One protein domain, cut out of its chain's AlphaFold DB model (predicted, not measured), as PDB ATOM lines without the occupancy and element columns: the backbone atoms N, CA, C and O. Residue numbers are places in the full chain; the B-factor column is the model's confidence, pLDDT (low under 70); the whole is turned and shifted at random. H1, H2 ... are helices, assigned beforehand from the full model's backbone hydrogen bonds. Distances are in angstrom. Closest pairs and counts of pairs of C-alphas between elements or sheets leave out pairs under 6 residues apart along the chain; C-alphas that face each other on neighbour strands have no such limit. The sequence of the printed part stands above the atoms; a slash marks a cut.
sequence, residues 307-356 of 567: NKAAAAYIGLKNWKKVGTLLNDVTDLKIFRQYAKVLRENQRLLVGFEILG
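AT A GLANCE: This is residues 307 to 356 of the 567 residues of an uncharacterized protein of Nesidiocoris tenuis (UniProt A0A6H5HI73). The longest helix, H3, runs beside H1 of a helical hairpin, H1 and H2, and H4 turns off steeply at its end, making a corner. The 50 printed residues hold four named helices, H1 to H4 in chain order; the class is all helix. The whole is compact, radius of gyration of the C-alphas 10.0 A, spanning 26 by 19 by 17 A.

IN THESE COORDINATES: Find C-alpha 332 at (-11.115, 37.569, 32.854); from there H3 runs 18.7 A to residue 344. H1 is residues 307 to 315, 12.6 A; H2 319 to 325, 9.8 A; H4 346 to 354, 12.8 A, ending at (-31.347, 28.367, 35.150).

HOW THE PARTS SIT: With residues 334 to 338 alone, H3 touches H1, closest C-alphas Ile 334 and Ala 311, 6.4 A. In the hairpin, C-alphas Ala 310 and Val 322 come closest, 5.5 A. H3 and H4 only just touch, only at the corner, with 3 pairs of C-alphas within 8 A, closest Leu 342 and Leu 349, 5.6 A. In H4, 4 of 5 O i to N i+4 pairs are within hydrogen-bond range; in H1, H2 and H3 every pair is.

THE WHOLE: The printed part has no cut. Residues 346 to 356 are under pLDDT 70.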
ATOM      1  N   ASN A 307     -14.612  39.396  22.719       93.25
ATOM      2  CA  ASN A 307     -14.239  40.154  23.919       93.25
ATOM      3  C   ASN A 307     -14.712  41.623  23.824       93.25
ATOM      4  O   ASN A 307     -15.389  42.106  24.736       93.25
ATOM      5  N   LYS A 308     -14.437  42.327  22.714       93.75
ATOM      6  CA  LYS A 308     -14.933  43.702  22.493       93.75
ATOM      7  C   LYS A 308     -16.462  43.735  22.403       93.75
ATOM      8  O   LYS A 308     -17.100  44.556  23.064       93.75
ATOM      9  N   ALA A 309     -17.065  42.779  21.689       94.94
ATOM     10  CA  ALA A 309     -18.519  42.637  21.593       94.94
ATOM     11  C   ALA A 309     -19.174  42.484  22.977       94.94
ATOM     12  O   ALA A 309     -20.104  43.220  23.313       94.94
ATOM     13  N   ALA A 310     -18.668  41.578  23.822       93.69
ATOM     14  CA  ALA A 310     -19.193  41.366  25.169       93.69
ATOM     15  C   ALA A 310     -19.033  42.607  26.066       93.69
ATOM     16  O   ALA A 310     -19.965  42.937  26.803       93.69
ATOM     17  N   ALA A 311     -17.916  43.339  25.974       93.12
ATOM     18  CA  ALA A 311     -17.737  44.605  26.691       93.12
ATOM     19  C   ALA A 311     -18.779  45.664  26.266       93.12
ATOM     20  O   ALA A 311     -19.424  46.278  27.122       93.12
ATOM     21  N   ALA A 312     -19.025  45.813  24.961       94.50
ATOM     22  CA  ALA A 312     -20.048  46.717  24.437       94.50
ATOM     23  C   ALA A 312     -21.478  46.287  24.843       94.50
ATOM     24  O   ALA A 312     -22.267  47.121  25.297       94.50
ATOM     25  N   TYR A 313     -21.807  44.988  24.799       94.25
ATOM     26  CA  TYR A 313     -23.098  44.469  25.277       94.25
ATOM     27  C   TYR A 313     -23.298  44.612  26.798       94.25
ATOM     28  O   TYR A 313     -24.435  44.819  27.233       94.25
ATOM     29  N   ILE A 314     -22.229  44.574  27.605       92.38
ATOM     30  CA  ILE A 314     -22.273  44.930  29.036       92.38
ATOM     31  C   ILE A 314     -22.611  46.419  29.206       92.38
ATOM     32  O   ILE A 314     -23.479  46.752  30.015       92.38
ATOM     33  N   GLY A 315     -22.001  47.309  28.414       90.38
ATOM     34  CA  GLY A 315     -22.329  48.742  28.400       90.38
ATOM     35  C   GLY A 315     -23.796  49.020  28.043       90.38
ATOM     36  O   GLY A 315     -24.459  49.822  28.701       90.38
ATOM     37  N   LEU A 316     -24.335  48.279  27.069       92.25
ATOM     38  CA  LEU A 316     -25.751  48.297  26.670       92.25
ATOM     39  C   LEU A 316     -26.708  47.635  27.671       92.25
ATOM     40  O   LEU A 316     -27.923  47.730  27.503       92.25
ATOM     41  N   LYS A 317     -26.188  46.929  28.682       91.50
ATOM     42  CA  LYS A 317     -26.965  46.101  29.617       91.50
ATOM     43  C   LYS A 317     -27.756  44.968  28.936       91.50
ATOM     44  O   LYS A 317     -28.768  44.505  29.464       91.50
ATOM     45  N   ASN A 318     -27.300  44.485  27.775       91.00
ATOM     46  CA  ASN A 318     -27.937  43.383  27.046       91.00
ATOM     47  C   ASN A 318     -27.452  42.018  27.562       91.00
ATOM     48  O   ASN A 318     -26.781  41.254  26.864       91.00
ATOM     49  N   TRP A 319     -27.807  41.704  28.809       87.62
ATOM     50  CA  TRP A 319     -27.323  40.520  29.527       87.62
ATOM     51  C   TRP A 319     -27.626  39.190  28.821       87.62
ATOM     52  O   TRP A 319     -26.886  38.233  29.009       87.62
ATOM     53  N   LYS A 320     -28.664  39.137  27.971       88.75
ATOM     54  CA  LYS A 320     -28.994  37.950  27.166       88.75
ATOM     55  C   LYS A 320     -27.888  37.617  26.159       88.75
ATOM     56  O   LYS A 320     -27.421  36.484  26.145       88.75
ATOM     57  N   LYS A 321     -27.447  38.601  25.360       89.00
ATOM     58  CA  LYS A 321     -26.343  38.414  24.401       89.00
ATOM     59  C   LYS A 321     -24.992  38.233  25.098       89.00
ATOM     60  O   LYS A 321     -24.182  37.439  24.636       89.00
ATOM     61  N   VAL A 322     -24.760  38.914  26.228       89.12
ATOM     62  CA  VAL A 322     -23.549  38.665  27.035       89.12
ATOM     63  C   VAL A 322     -23.518  37.204  27.498       89.12
ATOM     64  O   VAL A 322     -22.511  36.538  27.299       89.12
ATOM     65  N   GLY A 323     -24.630  36.680  28.025       85.81
ATOM     66  CA  GLY A 323     -24.749  35.288  28.466       85.81
ATOM     67  C   GLY A 323     -24.353  34.260  27.401       85.81
ATOM     68  O   GLY A 323     -23.624  33.329  27.717       85.81
ATOM     69  N   THR A 324     -24.762  34.453  26.142       89.31
ATOM     70  CA  THR A 324     -24.375  33.558  25.036       89.31
ATOM     71  C   THR A 324     -22.919  33.721  24.594       89.31
ATOM     72  O   THR A 324     -22.299  32.740  24.203       89.31
ATOM     73  N   LEU A 325     -22.361  34.936  24.662       89.44
ATOM     74  CA  LEU A 325     -20.980  35.216  24.239       89.44
ATOM     75  C   LEU A 325     -19.928  34.777  25.269       89.44
ATOM     76  O   LEU A 325     -18.794  34.491  24.896       89.44
ATOM     77  N   LEU A 326     -20.280  34.701  26.557       86.69
ATOM     78  CA  LEU A 326     -19.343  34.345  27.633       86.69
ATOM     79  C   LEU A 326     -18.711  32.952  27.486       86.69
ATOM     80  O   LEU A 326     -17.653  32.724  28.066       86.69
ATOM     81  N   ASN A 327     -19.309  32.054  26.700       87.31
ATOM     82  CA  ASN A 327     -18.743  30.739  26.392       87.31
ATOM     83  C   ASN A 327     -17.443  30.838  25.573       87.31
ATOM     84  O   ASN A 327     -16.575  29.976  25.686       87.31
ATOM     85  N   ASP A 328     -17.311  31.889  24.759       87.44
ATOM     86  CA  ASP A 328     -16.168  32.134  23.876       87.44
ATOM     87  C   ASP A 328     -15.212  33.225  24.395       87.44
ATOM     88  O   ASP A 328     -14.107  33.389  23.877       87.44
ATOM     89  N   VAL A 329     -15.643  34.020  25.381       90.12
ATOM     90  CA  VAL A 329     -14.855  35.134  25.927       90.12
ATOM     91  C   VAL A 329     -13.646  34.603  26.691       90.12
ATOM     92  O   VAL A 329     -13.770  33.815  27.626       90.12
ATOM     93  N   THR A 330     -12.460  35.102  26.349       88.56
ATOM     94  CA  THR A 330     -11.200  34.732  27.019       88.56
ATOM     95  C   THR A 330     -10.808  35.702  28.139       88.56
ATOM     96  O   THR A 330     -10.037  35.347  29.033       88.56
ATOM     97  N   ASP A 331     -11.339  36.927  28.132       89.69
ATOM     98  CA  ASP A 331     -10.898  38.009  29.017       89.69
ATOM     99  C   ASP A 331     -11.514  37.945  30.429       89.69
ATOM    100  O   ASP A 331     -12.661  38.340  30.666       89.69
ATOM    101  N   LEU A 332     -10.707  37.578  31.435       89.19
ATOM    102  CA  LEU A 332     -11.115  37.569  32.854       89.19
ATOM    103  C   LEU A 332     -11.603  38.943  33.365       89.19
ATOM    104  O   LEU A 332     -12.295  39.013  34.384       89.19
ATOM    105  N   LYS A 333     -11.271  40.046  32.678       90.12
ATOM    106  CA  LYS A 333     -11.810  41.389  32.966       90.12
ATOM    107  C   LYS A 333     -13.326  41.451  32.743       90.12
ATOM    108  O   LYS A 333     -14.035  42.000  33.586       90.12
ATOM    109  N   ILE A 334     -13.814  40.844  31.662       90.44
ATOM    110  CA  ILE A 334     -15.227  40.844  31.256       90.44
ATOM    111  C   ILE A 334     -16.040  39.988  32.229       90.44
ATOM    112  O   ILE A 334     -17.037  40.459  32.775       90.44
ATOM    113  N   PHE A 335     -15.548  38.792  32.579       88.31
ATOM    114  CA  PHE A 335     -16.155  37.962  33.630       88.31
ATOM    115  C   PHE A 335     -16.268  38.700  34.973       88.31
ATOM    116  O   PHE A 335     -17.294  38.598  35.640       88.31
ATOM    117  N   ARG A 336     -15.261  39.493  35.373       88.88
ATOM    118  CA  ARG A 336     -15.329  40.313  36.603       88.88
ATOM    119  C   ARG A 336     -16.378  41.424  36.517       88.88
ATOM    120  O   ARG A 336     -17.072  41.664  37.504       88.88
ATOM    121  N   GLN A 337     -16.510  42.087  35.367       88.31
ATOM    122  CA  GLN A 337     -17.536  43.113  35.138       88.31
ATOM    123  C   GLN A 337     -18.946  42.503  35.168       88.31
ATOM    124  O   GLN A 337     -19.805  42.985  35.905       88.31
ATOM    125  N   TYR A 338     -19.162  41.394  34.457       87.31
ATOM    126  CA  TYR A 338     -20.435  40.671  34.442       87.31
ATOM    127  C   TYR A 338     -20.807  40.112  35.826       87.31
ATOM    128  O   TYR A 338     -21.923  40.315  36.304       87.31
ATOM    129  N   ALA A 339     -19.855  39.504  36.542       86.00
ATOM    130  CA  ALA A 339     -20.075  38.994  37.896       86.00
ATOM    131  C   ALA A 339     -20.372  40.101  38.924       86.00
ATOM    132  O   ALA A 339     -21.074  39.842  39.904       86.00
ATOM    133  N   LYS A 340     -19.876  41.334  38.725       87.69
ATOM    134  CA  LYS A 340     -20.298  42.496  39.524       87.69
ATOM    135  C   LYS A 340     -21.777  42.808  39.267       87.69
ATOM    136  O   LYS A 340     -22.553  42.868  40.217       87.69
ATOM    137  N   VAL A 341     -22.168  42.927  37.995       86.38
ATOM    138  CA  VAL A 341     -23.557  43.206  37.591       86.38
ATOM    139  C   VAL A 341     -24.528  42.148  38.120       86.38
ATOM    140  O   VAL A 341     -25.591  42.513  38.618       86.38
ATOM    141  N   LEU A 342     -24.184  40.855  38.067       82.25
ATOM    142  CA  LEU A 342     -25.050  39.782  38.578       82.25
ATOM    143  C   LEU A 342     -25.322  39.909  40.083       82.25
ATOM    144  O   LEU A 342     -26.459  39.728  40.510       82.25
ATOM    145  N   ARG A 343     -24.315  40.277  40.886       79.50
ATOM    146  CA  ARG A 343     -24.487  40.507  42.335       79.50
ATOM    147  C   ARG A 343     -25.395  41.700  42.629       79.50
ATOM    148  O   ARG A 343     -26.151  41.665  43.593       79.50
ATOM    149  N   GLU A 344     -25.322  42.737  41.799       80.56
ATOM    150  CA  GLU A 344     -26.190  43.920  41.880       80.56
ATOM    151  C   GLU A 344     -27.621  43.622  41.386       80.56
ATOM    152  O   GLU A 344     -28.571  44.271  41.815       80.56
ATOM    153  N   ASN A 345     -27.799  42.614  40.523       75.50
ATOM    154  CA  ASN A 345     -29.071  42.267  39.891       75.50
ATOM    155  C   ASN A 345     -29.480  40.821  40.218       75.50
ATOM    156  O   ASN A 345     -29.352  39.926  39.382       75.50
ATOM    157  N   GLN A 346     -30.075  40.600  41.395       64.62
ATOM    158  CA  GLN A 346     -30.567  39.284  41.852       64.62
ATOM    159  C   GLN A 346     -31.449  38.542  40.822       64.62
ATOM    160  O   GLN A 346     -31.432  37.318  40.750       64.62
ATOM    161  N   ARG A 347     -32.186  39.271  39.972       62.25
ATOM    162  CA  ARG A 347     -33.011  38.690  38.896       62.25
ATOM    163  C   ARG A 347     -32.192  38.061  37.753       62.25
ATOM    164  O   ARG A 347     -32.714  37.205  37.049       62.25
ATOM    165  N   LEU A 348     -30.935  38.474  37.567       61.25
ATOM    166  CA  LEU A 348     -29.992  37.847  36.633       61.25
ATOM    167  C   LEU A 348     -29.305  36.626  37.247       61.25
ATOM    168  O   LEU A 348     -29.022  35.692  36.511       61.25
ATOM    169  N   LEU A 349     -29.086  36.609  38.568       59.31
ATOM    170  CA  LEU A 349     -28.568  35.436  39.285       59.31
ATOM    171  C   LEU A 349     -29.466  34.213  39.062       59.31
ATOM    172  O   LEU A 349     -28.994  33.226  38.514       59.31
ATOM    173  N   VAL A 350     -30.772  34.330  39.331       56.84
ATOM    174  CA  VAL A 350     -31.738  33.236  39.089       56.84
ATOM    175  C   VAL A 350     -31.781  32.827  37.608       56.84
ATOM    176  O   VAL A 350     -31.887  31.650  37.283       56.84
ATOM    177  N   GLY A 351     -31.657  33.787  36.683       54.84
ATOM    178  CA  GLY A 351     -31.582  33.491  35.247       54.84
ATOM    179  C   GLY A 351     -30.292  32.775  34.825       54.84
ATOM    180  O   GLY A 351     -30.316  32.004  33.874       54.84
ATOM    181  N   PHE A 352     -29.183  33.012  35.528       55.81
ATOM    182  CA  PHE A 352     -27.893  32.365  35.290       55.81
ATOM    183  C   PHE A 352     -27.822  30.977  35.942       55.81
ATOM    184  O   PHE A 352     -27.266  30.064  35.346       55.81
ATOM    185  N   GLU A 353     -28.458  30.789  37.100       51.00
ATOM    186  CA  GLU A 353     -28.663  29.477  37.731       51.00
ATOM    187  C   GLU A 353     -29.532  28.557  36.848       51.00
ATOM    188  O   GLU A 353     -29.252  27.369  36.744       51.00
ATOM    189  N   ILE A 354     -30.525  29.105  36.134       50.09
ATOM    190  CA  ILE A 354     -31.347  28.367  35.150       50.09
ATOM    191  C   ILE A 354     -30.588  28.071  33.837       50.09
ATOM    192  O   ILE A 354     -30.935  27.131  33.127       50.09
ATOM    193  N   LEU A 355     -29.543  28.839  33.514       48.09
ATOM    194  CA  LEU A 355     -28.608  28.566  32.406       48.09
ATOM    195  C   LEU A 355     -27.374  27.758  32.868       48.09
ATOM    196  O   LEU A 355     -26.404  27.615  32.120       48.09
ATOM    197  N   GLY A 356     -27.391  27.263  34.108       47.88
ATOM    198  CA  GLY A 356     -26.243  26.735  34.837       47.88
ATOM    199  C   GLY A 356     -25.846  25.298  34.507       47.88
ATOM    200  O   GLY A 356     -25.718  24.508  35.432       47.88
TER     201      GLY A 356